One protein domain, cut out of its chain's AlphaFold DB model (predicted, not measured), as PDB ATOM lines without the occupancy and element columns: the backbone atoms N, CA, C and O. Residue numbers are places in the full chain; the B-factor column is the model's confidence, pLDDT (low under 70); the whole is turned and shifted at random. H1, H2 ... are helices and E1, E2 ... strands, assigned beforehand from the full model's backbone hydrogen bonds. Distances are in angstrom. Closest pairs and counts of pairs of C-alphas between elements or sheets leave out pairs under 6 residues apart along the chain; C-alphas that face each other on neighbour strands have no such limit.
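What this domain is: This is residues 330 to 448 of the 466 residues of the protein "RNA polymerase-associated protein RapA" of bacterium ADurb.Bin363 (UniProt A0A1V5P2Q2). A small sheet of three strands, E1, E2 and E3, has H1 over one face, and a long two-stranded hairpin, E4 and E5, lies apart from that sheet and from H1. A long loop, residues 398 to 421, leads from the short H3 to the hairpin, whose tip, residues 432 to 437, sticks out. The printed part has 119 residues, with three named helices and five named strands in the order H1 E1 E2 E3 H2 H3 E4 E5, class mixed; both sheets, E1 - E2 - E3 and E4 - E5, are antiparallel. It is loose, with a radius of gyration of the C-alphas of 17.7 A and spans of 48 by 44 by 28 A.

Where its parts are: H1, residues 331 to 345, begins at C-alpha (318.183, 324.506, 378.423) and is 20.7 A long. E1 is 350 to 352, E2 357 to 360, E3 366 to 371, H2 374 to 377 and H3 390 to 397. E4, 422 to 432, is 31.3 A long; E5, 437 to 447, is 31.7 A and ends at C-alpha (303.827, 302.425, 368.390).

How they stand to each other: E1, E2 and E3 form a meander, each strand the antiparallel neighbour of the one before, with N 351 and O 358 at 3.0 A and N 359 and O 367 at 2.9 A. H1 is on one face, two layers, slantwise to the strands at 39 degrees to E2 on the local plane. H1 and H3 only just touch, with 3 pairs of C-alphas within 8 A, closest Val 339 and Val 392, 7.0 A, about perpendicular at 89 degrees; H1 does so with residues 335 to 339 alone. H2 is not on the sheet, but only just, with 4 pairs of C-alphas within 10 A. In the hairpin E4 and E5, N 427 and O 442 are 2.8 A apart. Every O i to N i+4 pair is within hydrogen-bond range in H1 and H3; H2 is too short for one.

The domain as a whole: The farthest C-alphas, of Leu 354 and Ala 434, are 53.1 A apart. The printed part has no cut; the links H2 to H3 and H3 to E4 are long. Mean pLDDT of the printed part is 76.0, with 30 residues under 70, among them 374 to 382 and 399 to 412.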
ATOM      1  N   PRO A 330     319.061 325.033 374.321       79.06
ATOM      2  CA  PRO A 330     317.688 325.381 374.701       79.06
ATOM      3  C   PRO A 330     317.341 324.907 376.128       79.06
ATOM      4  O   PRO A 330     316.211 324.509 376.412       79.06
ATOM      5  N   LEU A 331     318.317 324.930 377.038       80.00
ATOM      6  CA  LEU A 331     318.183 324.506 378.423       80.00
ATOM      7  C   LEU A 331     317.125 325.328 379.175       80.00
ATOM      8  O   LEU A 331     316.270 324.691 379.792       80.00
ATOM      9  N   PRO A 332     317.080 326.676 379.076       82.06
ATOM     10  CA  PRO A 332     315.992 327.477 379.647       82.06
ATOM     11  C   PRO A 332     314.604 326.975 379.243       82.06
ATOM     12  O   PRO A 332     313.744 326.736 380.088       82.06
ATOM     13  N   TYR A 333     314.420 326.717 377.946       82.38
ATOM     14  CA  TYR A 333     313.163 326.229 377.388       82.38
ATOM     15  C   TYR A 333     312.809 324.824 377.899       82.38
ATOM     16  O   TYR A 333     311.655 324.538 378.222       82.38
ATOM     17  N   TRP A 334     313.792 323.926 377.998       84.00
ATOM     18  CA  TRP A 334     313.569 322.586 378.543       84.00
ATOM     19  C   TRP A 334     313.200 322.614 380.025       84.00
ATOM     20  O   TRP A 334     312.288 321.889 380.427       84.00
ATOM     21  N   VAL A 335     313.858 323.461 380.821       86.12
ATOM     22  CA  VAL A 335     313.548 323.632 382.245       86.12
ATOM     23  C   VAL A 335     312.148 324.218 382.416       86.12
ATOM     24  O   VAL A 335     311.357 323.655 383.171       86.12
ATOM     25  N   GLU A 336     311.794 325.257 381.654       87.50
ATOM     26  CA  GLU A 336     310.449 325.846 381.649       87.50
ATOM     27  C   GLU A 336     309.380 324.783 381.361       87.50
ATOM     28  O   GLU A 336     308.433 324.609 382.135       87.50
ATOM     29  N   ARG A 337     309.533 324.022 380.269       85.38
ATOM     30  CA  ARG A 337     308.568 322.982 379.873       85.38
ATOM     31  C   ARG A 337     308.469 321.858 380.894       85.38
ATOM     32  O   ARG A 337     307.369 321.366 381.142       85.38
ATOM     33  N   MET A 338     309.594 321.460 381.482       84.94
ATOM     34  CA  MET A 338     309.634 320.424 382.508       84.94
ATOM     35  C   MET A 338     308.903 320.874 383.775       84.94
ATOM     36  O   MET A 338     308.036 320.151 384.259       84.94
ATOM     37  N   VAL A 339     309.221 322.065 384.291       85.81
ATOM     38  CA  VAL A 339     308.644 322.585 385.538       85.81
ATOM     39  C   VAL A 339     307.155 322.876 385.363       85.81
ATOM     40  O   VAL A 339     306.338 322.377 386.135       85.81
ATOM     41  N   THR A 340     306.776 323.618 384.322       86.12
ATOM     42  CA  THR A 340     305.364 323.951 384.071       86.12
ATOM     43  C   THR A 340     304.529 322.699 383.798       86.12
ATOM     44  O   THR A 340     303.457 322.537 384.380       86.12
ATOM     45  N   GLY A 341     305.038 321.769 382.982       81.94
ATOM     46  CA  GLY A 341     304.374 320.496 382.704       81.94
ATOM     47  C   GLY A 341     304.204 319.630 383.954       81.94
ATOM     48  O   GLY A 341     303.133 319.056 384.156       81.94
ATOM     49  N   TYR A 342     305.223 319.578 384.818       83.12
ATOM     50  CA  TYR A 342     305.148 318.864 386.089       83.12
ATOM     51  C   TYR A 342     304.053 319.430 386.994       83.12
ATOM     52  O   TYR A 342     303.171 318.685 387.422       83.12
ATOM     53  N   LEU A 343     304.059 320.743 387.229       84.38
ATOM     54  CA  LEU A 343     303.088 321.408 388.102       84.38
ATOM     55  C   LEU A 343     301.650 321.246 387.589       84.38
ATOM     56  O   LEU A 343     300.747 320.940 388.367       84.38
ATOM     57  N   ILE A 344     301.440 321.339 386.273       81.31
ATOM     58  CA  ILE A 344     300.133 321.063 385.661       81.31
ATOM     59  C   ILE A 344     299.713 319.604 385.901       81.31
ATOM     60  O   ILE A 344     298.548 319.344 386.196       81.31
ATOM     61  N   SER A 345     300.644 318.644 385.825       75.94
ATOM     62  CA  SER A 345     300.329 317.217 386.006       75.94
ATOM     63  C   SER A 345     299.846 316.866 387.418       75.94
ATOM     64  O   SER A 345     299.004 315.983 387.575       75.94
ATOM     65  N   ILE A 346     300.321 317.596 388.432       81.12
ATOM     66  CA  ILE A 346     299.882 317.471 389.831       81.12
ATOM     67  C   ILE A 346     298.739 318.441 390.183       81.12
ATOM     68  O   ILE A 346     298.417 318.629 391.357       81.12
ATOM     69  N   ASN A 347     298.107 319.045 389.169       78.50
ATOM     70  CA  ASN A 347     296.972 319.961 389.291       78.50
ATOM     71  C   ASN A 347     297.284 321.227 390.122       78.50
ATOM     72  O   ASN A 347     296.442 321.711 390.884       78.50
ATOM     73  N   ARG A 348     298.515 321.747 390.009       84.62
ATOM     74  CA  ARG A 348     298.951 323.015 390.615       84.62
ATOM     75  C   ARG A 348     298.783 324.188 389.648       84.62
ATOM     76  O   ARG A 348     298.742 324.019 388.431       84.62
ATOM     77  N   LYS A 349     298.673 325.392 390.215       82.69
ATOM     78  CA  LYS A 349     298.453 326.630 389.468       82.69
ATOM     79  C   LYS A 349     299.776 327.127 388.876       82.69
ATOM     80  O   LYS A 349     300.780 327.222 389.579       82.69
ATOM     81  N   VAL A 350     299.751 327.430 387.582       86.12
ATOM     82  CA  VAL A 350     300.851 328.053 386.837       86.12
ATOM     83  C   VAL A 350     300.256 329.254 386.117       86.12
ATOM     84  O   VAL A 350     299.470 329.083 385.183       86.12
ATOM     85  N   GLU A 351     300.584 330.461 386.567       84.38
ATOM     86  CA  GLU A 351     300.103 331.700 385.950       84.38
ATOM     87  C   GLU A 351     301.250 332.400 385.240       84.38
ATOM     88  O   GLU A 351     302.284 332.679 385.840       84.38
ATOM     89  N   LYS A 352     301.062 332.684 383.950       79.69
ATOM     90  CA  LYS A 352     302.012 333.472 383.172       79.69
ATOM     91  C   LYS A 352     301.716 334.955 383.376       79.69
ATOM     92  O   LYS A 352     300.585 335.387 383.146       79.69
ATOM     93  N   THR A 353     302.716 335.719 383.793       76.00
ATOM     94  CA  THR A 353     302.643 337.177 383.958       76.00
ATOM     95  C   THR A 353     303.343 337.879 382.786       76.00
ATOM     96  O   THR A 353     303.858 337.231 381.876       76.00
ATOM     97  N   LEU A 354     303.343 339.217 382.781       64.88
ATOM     98  CA  LEU A 354     304.038 340.031 381.772       64.88
ATOM     99  C   LEU A 354     305.560 339.827 381.764       64.88
ATOM    100  O   LEU A 354     306.178 340.016 380.722       64.88
ATOM    101  N   PHE A 355     306.143 339.444 382.902       62.19
ATOM    102  CA  PHE A 355     307.594 339.373 383.102       62.19
ATOM    103  C   PHE A 355     308.090 337.968 383.486       62.19
ATOM    104  O   PHE A 355     309.282 337.783 383.699       62.19
ATOM    105  N   GLY A 356     307.197 336.977 383.602       80.12
ATOM    106  CA  GLY A 356     307.576 335.643 384.059       80.12
ATOM    107  C   GLY A 356     306.394 334.747 384.428       80.12
ATOM    108  O   GLY A 356     305.387 334.680 383.715       80.12
ATOM    109  N   TYR A 357     306.528 334.037 385.546       83.69
ATOM    110  CA  TYR A 357     305.577 333.054 386.049       83.69
ATOM    111  C   TYR A 357     305.380 333.162 387.563       83.69
ATOM    112  O   TYR A 357     306.331 333.385 388.312       83.69
ATOM    113  N   ASN A 358     304.149 332.898 387.998       85.50
ATOM    114  CA  ASN A 358     303.823 332.585 389.384       85.50
ATOM    115  C   ASN A 358     303.534 331.082 389.480       85.50
ATOM    116  O   ASN A 358     302.642 330.565 388.794       85.50
ATOM    117  N   LEU A 359     304.317 330.380 390.300       88.06
ATOM    118  CA  LEU A 359     304.299 328.923 390.428       88.06
ATOM    119  C   LEU A 359     303.872 328.510 391.839       88.06
ATOM    120  O   LEU A 359     304.395 329.027 392.822       88.06
ATOM    121  N   THR A 360     302.973 327.530 391.943       86.88
ATOM    122  CA  THR A 360     302.634 326.883 393.221       86.88
ATOM    123  C   THR A 360     303.234 325.480 393.287       86.88
ATOM    124  O   THR A 360     302.869 324.617 392.489       86.88
ATOM    125  N   TRP A 361     304.123 325.232 394.247       85.12
ATOM    126  CA  TRP A 361     304.838 323.963 394.405       85.12
ATOM    127  C   TRP A 361     304.044 322.907 395.206       85.12
ATOM    128  O   TRP A 361     302.904 323.117 395.634       85.12
ATOM    129  N   GLU A 362     304.606 321.701 395.347       81.12
ATOM    130  CA  GLU A 362     303.960 320.556 396.015       81.12
ATOM    131  C   GLU A 362     303.630 320.826 397.483       81.12
ATOM    132  O   GLU A 362     302.541 320.473 397.941       81.12
ATOM    133  N   ASP A 363     304.573 321.475 398.163       80.81
ATOM    134  CA  ASP A 363     304.570 321.904 399.565       80.81
ATOM    135  C   ASP A 363     303.589 323.056 399.848       80.81
ATOM    136  O   ASP A 363     303.363 323.394 401.008       80.81
ATOM    137  N   GLY A 364     302.969 323.620 398.808       77.44
ATOM    138  CA  GLY A 364     302.084 324.780 398.907       77.44
ATOM    139  C   GLY A 364     302.821 326.119 398.853       77.44
ATOM    140  O   GLY A 364     302.168 327.156 398.934       77.44
ATOM    141  N   GLU A 365     304.145 326.114 398.682       83.25
ATOM    142  CA  GLU A 365     304.929 327.334 398.514       83.25
ATOM    143  C   GLU A 365     304.597 327.999 397.175       83.25
ATOM    144  O   GLU A 365     304.526 327.343 396.129       83.25
ATOM    145  N   ILE A 366     304.398 329.314 397.215       83.12
ATOM    146  CA  ILE A 366     304.154 330.137 396.035       83.12
ATOM    147  C   ILE A 366     305.440 330.900 395.751       83.12
ATOM    148  O   ILE A 366     305.898 331.671 396.589       83.12
ATOM    149  N   MET A 367     306.009 330.680 394.571       83.19
ATOM    150  CA  MET A 367     307.100 331.497 394.062       83.19
ATOM    151  C   MET A 367     306.536 332.449 393.008       83.19
ATOM    152  O   MET A 367     305.915 332.013 392.033       83.19
ATOM    153  N   GLU A 368     306.732 333.744 393.220       82.81
ATOM    154  CA  GLU A 368     306.223 334.811 392.362       82.81
ATOM    155  C   GLU A 368     307.362 335.465 391.578       82.81
ATOM    156  O   GLU A 368     308.496 335.509 392.046       82.81
ATOM    157  N   ASN A 369     307.050 336.013 390.400       78.69
ATOM    158  CA  ASN A 369     308.017 336.719 389.546       78.69
ATOM    159  C   ASN A 369     309.245 335.869 389.185       78.69
ATOM    160  O   ASN A 369     310.383 336.332 389.253       78.69
ATOM    161  N   ILE A 370     309.017 334.618 388.787       84.31
ATOM    162  CA  ILE A 370     310.077 333.739 388.295       84.31
ATOM    163  C   ILE A 370     310.222 333.882 386.784       84.31
ATOM    164  O   ILE A 370     309.227 333.841 386.061       84.31
ATOM    165  N   THR A 371     311.452 333.899 386.285       82.88
ATOM    166  CA  THR A 371     311.741 333.679 384.864       82.88
ATOM    167  C   THR A 371     312.651 332.471 384.668       82.88
ATOM    168  O   THR A 371     313.453 332.118 385.529       82.88
ATOM    169  N   PHE A 372     312.518 331.812 383.520       82.62
ATOM    170  CA  PHE A 372     313.446 330.770 383.070       82.62
ATOM    171  C   PHE A 372     314.494 331.340 382.105       82.62
ATOM    172  O   PHE A 372     315.515 330.698 381.858       82.62
ATOM    173  N   SER A 373     314.262 332.548 381.577       75.31
ATOM    174  CA  SER A 373     315.158 333.232 380.649       75.31
ATOM    175  C   SER A 373     316.311 333.904 381.392       75.31
ATOM    176  O   SER A 373     316.091 334.653 382.345       75.31
ATOM    177  N   ALA A 374     317.539 333.674 380.923       67.38
ATOM    178  CA  ALA A 374     318.727 334.320 381.476       67.38
ATOM    179  C   ALA A 374     318.701 335.850 381.278       67.38
ATOM    180  O   ALA A 374     319.110 336.590 382.169       67.38
ATOM    181  N   ASP A 375     318.144 336.325 380.158       63.97
ATOM    182  CA  ASP A 375     318.092 337.751 379.801       63.97
ATOM    183  C   ASP A 375     317.110 338.563 380.654       63.97
ATOM    184  O   ASP A 375     317.255 339.775 380.820       63.97
ATOM    185  N   GLU A 376     316.062 337.919 381.161       63.16
ATOM    186  CA  GLU A 376     315.077 338.568 382.029       63.16
ATOM    187  C   GLU A 376     315.513 338.509 383.496       63.16
ATOM    188  O   GLU A 376     315.278 339.459 384.243       63.16
ATOM    189  N   GLY A 377     316.202 337.432 383.893       55.94
ATOM    190  CA  GLY A 377     316.750 337.265 385.238       55.94
ATOM    191  C   GLY A 377     317.901 338.226 385.541       55.94
ATOM    192  O   GLY A 377     317.988 338.769 386.641       55.94
ATOM    193  N   SER A 378     318.746 338.516 384.547       53.28
ATOM    194  CA  SER A 378     319.876 339.451 384.683       53.28
ATOM    195  C   SER A 378     319.447 340.899 384.954       53.28
ATOM    196  O   SER A 378     320.187 341.658 385.581       53.28
ATOM    197  N   LYS A 379     318.220 341.273 384.570       59.28
ATOM    198  CA  LYS A 379     317.640 342.607 384.807       59.28
ATOM    199  C   LYS A 379     317.208 342.840 386.260       59.28
ATOM    200  O   LYS A 379     316.787 343.947 386.585       59.28
ATOM    201  N   GLY A 380     317.285 341.826 387.131       57.47
ATOM    202  CA  GLY A 380     316.988 341.940 388.567       57.47
ATOM    203  C   GLY A 380     315.505 342.133 388.912       57.47
ATOM    204  O   GLY A 380     315.166 342.396 390.062       57.47
ATOM    205  N   LEU A 381     314.613 342.016 387.925       61.66
ATOM    206  CA  LEU A 381     313.165 342.180 388.092       61.66
ATOM    207  C   LEU A 381     312.460 340.876 388.489       61.66
ATOM    208  O   LEU A 381     311.350 340.921 389.017       61.66
ATOM    209  N   CYS A 382     313.079 339.732 388.202       69.50
ATOM    210  CA  CYS A 382     312.530 338.394 388.394       69.50
ATOM    211  C   CYS A 382     313.625 337.443 388.888       69.50
ATOM    212  O   CYS A 382     314.792 337.591 388.525       69.50
ATOM    213  N   GLU A 383     313.247 336.451 389.689       76.00
ATOM    214  CA  GLU A 383     314.162 335.397 390.125       76.00
ATOM    215  C   GLU A 383     314.407 334.419 388.965       76.00
ATOM    216  O   GLU A 383     313.459 333.915 388.354       76.00
ATOM    217  N   HIS A 384     315.673 334.149 388.632       81.88
ATOM    218  CA  HIS A 384     316.021 333.217 387.556       81.88
ATOM    219  C   HIS A 384     316.017 331.773 388.062       81.88
ATOM    220  O   HIS A 384     316.891 331.360 388.823       81.88
ATOM    221  N   LEU A 385     315.045 330.980 387.614       83.06
ATOM    222  CA  LEU A 385     314.911 329.585 388.014       83.06
ATOM    223  C   LEU A 385     315.676 328.662 387.056       83.06
ATOM    224  O   LEU A 385     315.236 328.381 385.939       83.06
ATOM    225  N   THR A 386     316.820 328.160 387.518       84.69
ATOM    226  CA  THR A 386     317.724 327.281 386.756       84.69
ATOM    227  C   THR A 386     317.707 325.839 387.277       84.69
ATOM    228  O   THR A 386     317.002 325.498 388.229       84.69
ATOM    229  N   LEU A 387     318.515 324.962 386.666       82.31
ATOM    230  CA  LEU A 387     318.744 323.608 387.179       82.31
ATOM    231  C   LEU A 387     319.389 323.586 388.572       82.31
ATOM    232  O   LEU A 387     319.270 322.575 389.255       82.31
ATOM    233  N   GLU A 388     320.056 324.658 389.004       82.12
ATOM    234  CA  GLU A 388     320.713 324.722 390.316       82.12
ATOM    235  C   GLU A 388     319.708 324.790 391.469       82.12
ATOM    236  O   GLU A 388     320.008 324.369 392.587       82.12
ATOM    237  N   ASN A 389     318.486 325.251 391.191       85.69
ATOM    238  CA  ASN A 389     317.427 325.279 392.182       85.69
ATOM    239  C   ASN A 389     317.098 323.854 392.662       85.69
ATOM    240  O   ASN A 389     316.815 322.946 391.874       85.69
ATOM    241  N   ALA A 390     317.083 323.662 393.983       84.19
ATOM    242  CA  ALA A 390     316.895 322.353 394.601       84.19
ATOM    243  C   ALA A 390     315.576 321.669 394.196       84.19
ATOM    244  O   ALA A 390     315.553 320.446 394.021       84.19
ATOM    245  N   LYS A 391     314.489 322.434 394.001       84.75
ATOM    246  CA  LYS A 391     313.184 321.896 393.582       84.75
ATOM    247  C   LYS A 391     313.229 321.416 392.135       84.75
ATOM    248  O   LYS A 391     312.780 320.308 391.850       84.75
ATOM    249  N   VAL A 392     313.849 322.186 391.242       85.00
ATOM    250  CA  VAL A 392     314.049 321.793 389.835       85.00
ATOM    251  C   VAL A 392     314.946 320.559 389.744       85.00
ATOM    252  O   VAL A 392     314.612 319.586 389.068       85.00
ATOM    253  N   MET A 393     316.048 320.543 390.492       83.81
ATOM    254  CA  MET A 393     316.975 319.414 390.534       83.81
ATOM    255  C   MET A 393     316.313 318.135 391.072       83.81
ATOM    256  O   MET A 393     316.617 317.033 390.606       83.81
ATOM    257  N   LYS A 394     315.377 318.255 392.024       83.75
ATOM    258  CA  LYS A 394     314.581 317.128 392.535       83.75
ATOM    259  C   LYS A 394     313.755 316.476 391.422       83.75
ATOM    260  O   LYS A 394     313.710 315.250 391.376       83.75
ATOM    261  N   LEU A 395     313.178 317.256 390.503       79.88
ATOM    262  CA  LEU A 395     312.431 316.729 389.350       79.88
ATOM    263  C   LEU A 395     313.322 315.916 388.407       79.88
ATOM    264  O   LEU A 395     312.918 314.864 387.920       79.88
ATOM    265  N   VAL A 396     314.556 316.377 388.182       80.06
ATOM    266  CA  VAL A 396     315.524 315.686 387.316       80.06
ATOM    267  C   VAL A 396     316.052 314.406 387.969       80.06
ATOM    268  O   VAL A 396     316.250 313.396 387.293       80.06
ATOM    269  N   LYS A 397     316.292 314.430 389.287       77.12
ATOM    270  CA  LYS A 397     316.841 313.284 390.030       77.12
ATOM    271  C   LYS A 397     315.797 312.205 390.320       77.12
ATOM    272  O   LYS A 397     316.125 311.022 390.249       77.12
ATOM    273  N   ASN A 398     314.558 312.595 390.607       72.81
ATOM    274  CA  ASN A 398     313.484 311.681 390.990       72.81
ATOM    275  C   ASN A 398     312.564 311.379 389.805       72.81
ATOM    276  O   ASN A 398     311.358 311.615 389.859       72.81
ATOM    277  N   LEU A 399     313.137 310.842 388.725       67.44
ATOM    278  CA  LEU A 399     312.337 310.331 387.615       67.44
ATOM    279  C   LEU A 399     311.453 309.175 388.121       67.44
ATOM    280  O   LEU A 399     311.987 308.237 388.722       67.44
ATOM    281  N   PRO A 400     310.129 309.208 387.886       63.00
ATOM    282  CA  PRO A 400     309.235 308.162 388.361       63.00
ATOM    283  C   PRO A 400     309.618 306.819 387.729       63.00
ATOM    284  O   PRO A 400     309.616 306.659 386.506       63.00
ATOM    285  N   LEU A 401     309.964 305.847 388.573       61.53
ATOM    286  CA  LEU A 401     310.183 304.467 388.157       61.53
ATOM    287  C   LEU A 401     308.818 303.802 388.016       61.53
ATOM    288  O   LEU A 401     308.151 303.539 389.009       61.53
ATOM    289  N   PHE A 402     308.404 303.545 386.780       60.78
ATOM    290  CA  PHE A 402     307.130 302.886 386.521       60.78
ATOM    291  C   PHE A 402     307.154 301.436 387.024       60.78
ATOM    292  O   PHE A 402     307.998 300.641 386.595       60.78
ATOM    293  N   VAL A 403     306.203 301.082 387.891       63.28
ATOM    294  CA  VAL A 403     306.014 299.715 388.393       63.28
ATOM    295  C   VAL A 403     304.809 299.069 387.704       63.28
ATOM    296  O   VAL A 403     303.811 299.715 387.387       63.28
ATOM    297  N   GLN A 404     304.897 297.765 387.437       55.91
ATOM    298  CA  GLN A 404     303.843 297.013 386.762       55.91
ATOM    299  C   GLN A 404     302.525 297.073 387.560       55.91
ATOM    300  O   GLN A 404     302.430 296.506 388.643       55.91
ATOM    301  N   GLY A 405     301.512 297.752 387.010       61.69
ATOM    302  CA  GLY A 405     300.195 297.943 387.638       61.69
ATOM    303  C   GLY A 405     299.778 299.408 387.799       61.69
ATOM    304  O   GLY A 405     298.591 299.685 387.966       61.69
ATOM    305  N   GLU A 406     300.716 300.352 387.686       67.50
ATOM    306  CA  GLU A 406     300.407 301.783 387.714       67.50
ATOM    307  C   GLU A 406     299.802 302.274 386.389       67.50
ATOM    308  O   GLU A 406     300.034 301.719 385.311       67.50
ATOM    309  N   LYS A 407     298.995 303.340 386.447       60.78
ATOM    310  CA  LYS A 407     298.481 303.991 385.237       60.78
ATOM    311  C   LYS A 407     299.589 304.844 384.624       60.78
ATOM    312  O   LYS A 407     300.055 305.788 385.251       60.78
ATOM    313  N   VAL A 408     299.979 304.539 383.388       65.25
ATOM    314  CA  VAL A 408     300.906 305.391 382.627       65.25
ATOM    315  C   VAL A 408     300.187 306.699 382.268       65.25
ATOM    316  O   VAL A 408     299.089 306.628 381.703       65.25
ATOM    317  N   PRO A 409     300.777 307.877 382.540       64.50
ATOM    318  CA  PRO A 409     300.239 309.150 382.074       64.50
ATOM    319  C   PRO A 409     300.072 309.139 380.552       64.50
ATOM    320  O   PRO A 409     301.006 308.827 379.812       64.50
ATOM    321  N   SER A 410     298.879 309.475 380.072       67.19
ATOM    322  CA  SER A 410     298.568 309.530 378.644       67.19
ATOM    323  C   SER A 410     298.296 310.968 378.231       67.19
ATOM    324  O   SER A 410     297.464 311.634 378.842       67.19
ATOM    325  N   VAL A 411     298.963 311.427 377.173       67.06
ATOM    326  CA  VAL A 411     298.824 312.785 376.635       67.06
ATOM    327  C   VAL A 411     298.244 312.697 375.227       67.06
ATOM    328  O   VAL A 411     298.690 311.881 374.419       67.06
ATOM    329  N   TYR A 412     297.243 313.529 374.937       68.25
ATOM    330  CA  TYR A 412     296.689 313.686 373.595       68.25
ATOM    331  C   TYR A 412     297.271 314.943 372.950       68.25
ATOM    332  O   TYR A 412     297.114 316.043 373.476       68.25
ATOM    333  N   ILE A 413     297.940 314.773 371.813       70.62
ATOM    334  CA  ILE A 413     298.558 315.859 371.049       70.62
ATOM    335  C   ILE A 413     297.691 316.078 369.812       70.62
ATOM    336  O   ILE A 413     297.534 315.163 369.003       70.62
ATOM    337  N   LYS A 414     297.096 317.270 369.684       69.44
ATOM    338  CA  LYS A 414     296.123 317.581 368.621       69.44
ATOM    339  C   LYS A 414     296.736 317.518 367.222       69.44
ATOM    340  O   LYS A 414     296.034 317.175 366.276       69.44
ATOM    341  N   GLU A 415     298.022 317.831 367.092       73.12
ATOM    342  CA  GLU A 415     298.750 317.831 365.820       73.12
ATOM    343  C   GLU A 415     299.104 316.414 365.332       73.12
ATOM    344  O   GLU A 415     299.486 316.233 364.176       73.12
ATOM    345  N   LEU A 416     298.986 315.394 366.193       69.19
ATOM    346  CA  LEU A 416     299.302 314.012 365.844       69.19
ATOM    347  C   LEU A 416     298.071 313.290 365.264       69.19
ATOM    348  O   LEU A 416     296.993 313.324 365.864       69.19
ATOM    349  N   PRO A 417     298.208 312.570 364.130       74.12
ATOM    350  CA  PRO A 417     297.112 311.788 363.569       74.12
ATOM    351  C   PRO A 417     296.572 310.768 364.576       74.12
ATOM    352  O   PRO A 417     297.341 310.081 365.248       74.12
ATOM    353  N   SER A 418     295.250 310.581 364.618       68.81
ATOM    354  CA  SER A 418     294.561 309.664 365.547       68.81
ATOM    355  C   SER A 418     294.992 308.189 365.433       68.81
ATOM    356  O   SER A 418     294.746 307.395 366.347       68.81
ATOM    357  N   ALA A 419     295.658 307.829 364.331       69.31
ATOM    358  CA  ALA A 419     296.272 306.524 364.097       69.31
ATOM    359  C   ALA A 419     297.588 306.308 364.876       69.31
ATOM    360  O   ALA A 419     298.005 305.165 365.070       69.31
ATOM    361  N   VAL A 420     298.247 307.376 365.339       71.19
ATOM    362  CA  VAL A 420     299.514 307.297 366.074       71.19
ATOM    363  C   VAL A 420     299.224 307.119 367.563       71.19
ATOM    364  O   VAL A 420     299.036 308.078 368.306       71.19
ATOM    365  N   LYS A 421     299.189 305.860 368.010       74.75
ATOM    366  CA  LYS A 421     299.081 305.490 369.430       74.75
ATOM    367  C   LYS A 421     300.302 304.684 369.844       74.75
ATOM    368  O   LYS A 421     300.682 303.739 369.152       74.75
ATOM    369  N   GLY A 422     300.912 305.033 370.969       77.75
ATOM    370  CA  GLY A 422     302.128 304.379 371.432       77.75
ATOM    371  C   GLY A 422     302.571 304.830 372.815       77.75
ATOM    372  O   GLY A 422     301.917 305.652 373.451       77.75
ATOM    373  N   TYR A 423     303.697 304.281 373.255       76.38
ATOM    374  CA  TYR A 423     304.312 304.555 374.547       76.38
ATOM    375  C   TYR A 423     305.628 305.297 374.345       76.38
ATOM    376  O   TYR A 423     306.500 304.820 373.617       76.38
ATOM    377  N   TRP A 424     305.784 306.440 375.003       74.44
ATOM    378  CA  TRP A 424     307.088 307.070 375.182       74.44
ATOM    379  C   TRP A 424     307.803 306.420 376.365       74.44
ATOM    380  O   TRP A 424     307.216 306.241 377.428       74.44
ATOM    381  N   SER A 425     309.061 306.040 376.172       71.06
ATOM    382  CA  SER A 425     309.898 305.414 377.197       71.06
ATOM    383  C   SER A 425     311.300 306.012 377.173       71.06
ATOM    384  O   SER A 425     311.827 306.321 376.104       71.06
ATOM    385  N   LEU A 426     311.906 306.169 378.348       73.38
ATOM    386  CA  LEU A 426     313.272 306.657 378.503       73.38
ATOM    387  C   LEU A 426     314.141 305.515 379.027       73.38
ATOM    388  O   LEU A 426     313.874 304.960 380.090       73.38
ATOM    389  N   TRP A 427     315.168 305.142 378.272       71.81
ATOM    390  CA  TRP A 427     316.033 304.014 378.597       71.81
ATOM    391  C   TRP A 427     317.376 304.518 379.096       71.81
ATOM    392  O   TRP A 427     318.037 305.290 378.405       71.81
ATOM    393  N   LYS A 428     317.810 304.051 380.268       78.31
ATOM    394  CA  LYS A 428     319.155 304.301 380.794       78.31
ATOM    395  C   LYS A 428     320.026 303.072 380.548       78.31
ATOM    396  O   LYS A 428     319.822 302.032 381.165       78.31
ATOM    397  N   ILE A 429     321.007 303.197 379.662       80.69
ATOM    398  CA  ILE A 429     322.021 302.170 379.416       80.69
ATOM    399  C   ILE A 429     323.258 302.541 380.223       80.69
ATOM    400  O   ILE A 429     323.832 303.609 380.018       80.69
ATOM    401  N   VAL A 430     323.665 301.669 381.143       83.62
ATOM    402  CA  VAL A 430     324.852 301.860 381.981       83.62
ATOM    403  C   VAL A 430     325.865 300.778 381.641       83.62
ATOM    404  O   VAL A 430     325.550 299.593 381.694       83.62
ATOM    405  N   LEU A 431     327.081 301.190 381.304       85.38
ATOM    406  CA  LEU A 431     328.224 300.321 381.086       85.38
ATOM    407  C   LEU A 431     329.239 300.588 382.195       85.38
ATOM    408  O   LEU A 431     329.835 301.663 382.251       85.38
ATOM    409  N   SER A 432     329.391 299.626 383.101       84.19
ATOM    410  CA  SER A 432     330.301 299.726 384.241       84.19
ATOM    411  C   SER A 432     331.511 298.825 384.025       84.19
ATOM    412  O   SER A 432     331.365 297.647 383.711       84.19
ATOM    413  N   THR A 433     332.703 299.381 384.203       86.69
ATOM    414  CA  THR A 433     333.998 298.684 384.195       86.69
ATOM    415  C   THR A 433     334.709 298.940 385.527       86.69
ATOM    416  O   THR A 433     334.298 299.828 386.270       86.69
ATOM    417  N   ALA A 434     335.790 298.212 385.829       80.00
ATOM    418  CA  ALA A 434     336.544 298.381 387.080       80.00
ATOM    419  C   ALA A 434     337.115 299.802 387.293       80.00
ATOM    420  O   ALA A 434     337.381 300.181 388.427       80.00
ATOM    421  N   TYR A 435     337.275 300.586 386.219       72.81
ATOM    422  CA  TYR A 435     337.894 301.920 386.248       72.81
ATOM    423  C   TYR A 435     336.992 303.041 385.711       72.81
ATOM    424  O   TYR A 435     337.373 304.206 385.758       72.81
ATOM    425  N   SER A 436     335.817 302.725 385.153       70.44
ATOM    426  CA  SER A 436     334.934 303.745 384.575       70.44
ATOM    427  C   SER A 436     333.484 303.288 384.470       70.44
ATOM    428  O   SER A 436     333.200 302.122 384.184       70.44
ATOM    429  N   GLN A 437     332.563 304.235 384.630       77.12
ATOM    430  CA  GLN A 437     331.138 304.041 384.397       77.12
ATOM    431  C   GLN A 437     330.691 305.007 383.298       77.12
ATOM    432  O   GLN A 437     330.762 306.223 383.462       77.12
ATOM    433  N   LYS A 438     330.221 304.475 382.167       77.56
ATOM    434  CA  LYS A 438     329.579 305.265 381.108       77.56
ATOM    435  C   LYS A 438     328.076 305.047 381.158       77.56
ATOM    436  O   LYS A 438     327.613 303.916 381.247       77.56
ATOM    437  N   GLN A 439     327.306 306.123 381.068       79.81
ATOM    438  CA  GLN A 439     325.851 306.055 380.974       79.81
ATOM    439  C   GLN A 439     325.362 306.771 379.718       79.81
ATOM    440  O   GLN A 439     325.916 307.793 379.324       79.81
ATOM    441  N   ARG A 440     324.314 306.232 379.096       74.69
ATOM    442  CA  ARG A 440     323.610 306.855 377.975       74.69
ATOM    443  C   ARG A 440     322.111 306.770 378.212       74.69
ATOM    444  O   ARG A 440     321.600 305.706 378.552       74.69
ATOM    445  N   ILE A 441     321.416 307.883 378.015       75.75
ATOM    446  CA  ILE A 441     319.959 307.959 378.102       75.75
ATOM    447  C   ILE A 441     319.398 308.013 376.676       75.75
ATOM    448  O   ILE A 441     319.911 308.750 375.836       75.75
ATOM    449  N   LEU A 442     318.384 307.199 376.381       74.94
ATOM    450  CA  LEU A 442     317.778 307.074 375.056       74.94
ATOM    451  C   LEU A 442     316.253 307.217 375.140       74.94
ATOM    452  O   LEU A 442     315.602 306.357 375.738       74.94
ATOM    453  N   PRO A 443     315.659 308.251 374.520       74.38
ATOM    454  CA  PRO A 443     314.217 308.321 374.341       74.38
ATOM    455  C   PRO A 443     313.766 307.388 373.209       74.38
ATOM    456  O   PRO A 443     314.339 307.387 372.117       74.38
ATOM    457  N   LEU A 444     312.730 306.590 373.457       75.81
ATOM    458  CA  LEU A 444     312.144 305.662 372.493       75.81
ATOM    459  C   LEU A 444     310.617 305.766 372.512       75.81
ATOM    460  O   LEU A 444     309.990 305.562 373.551       75.81
ATOM    461  N   PHE A 445     310.022 306.012 371.342       74.38
ATOM    462  CA  PHE A 445     308.580 305.916 371.134       74.38
ATOM    463  C   PHE A 445     308.220 304.575 370.491       74.38
ATOM    464  O   PHE A 445     308.694 304.242 369.403       74.38
ATOM    465  N   ARG A 446     307.372 303.795 371.161       72.06
ATOM    466  CA  ARG A 446     306.899 302.488 370.695       72.06
ATOM    467  C   ARG A 446     305.442 302.581 370.255       72.06
ATOM    468  O   ARG A 446     304.556 302.690 371.096       72.06
ATOM    469  N   VAL A 447     305.188 302.471 368.954       72.38
ATOM    470  CA  VAL A 447     303.827 302.425 368.390       72.38
ATOM    471  C   VAL A 447     303.135 301.104 368.765       72.38
ATOM    472  O   VAL A 447     303.759 300.044 368.766       72.38
ATOM    473  N   SER A 448     301.841 301.158 369.089       61.62
ATOM    474  CA  SER A 448     301.027 300.020 369.547       61.62
ATOM    475  C   SER A 448     300.602 299.045 368.431       61.62
ATOM    476  O   SER A 448     299.956 298.036 368.717       61.62
TER     477      SER A 448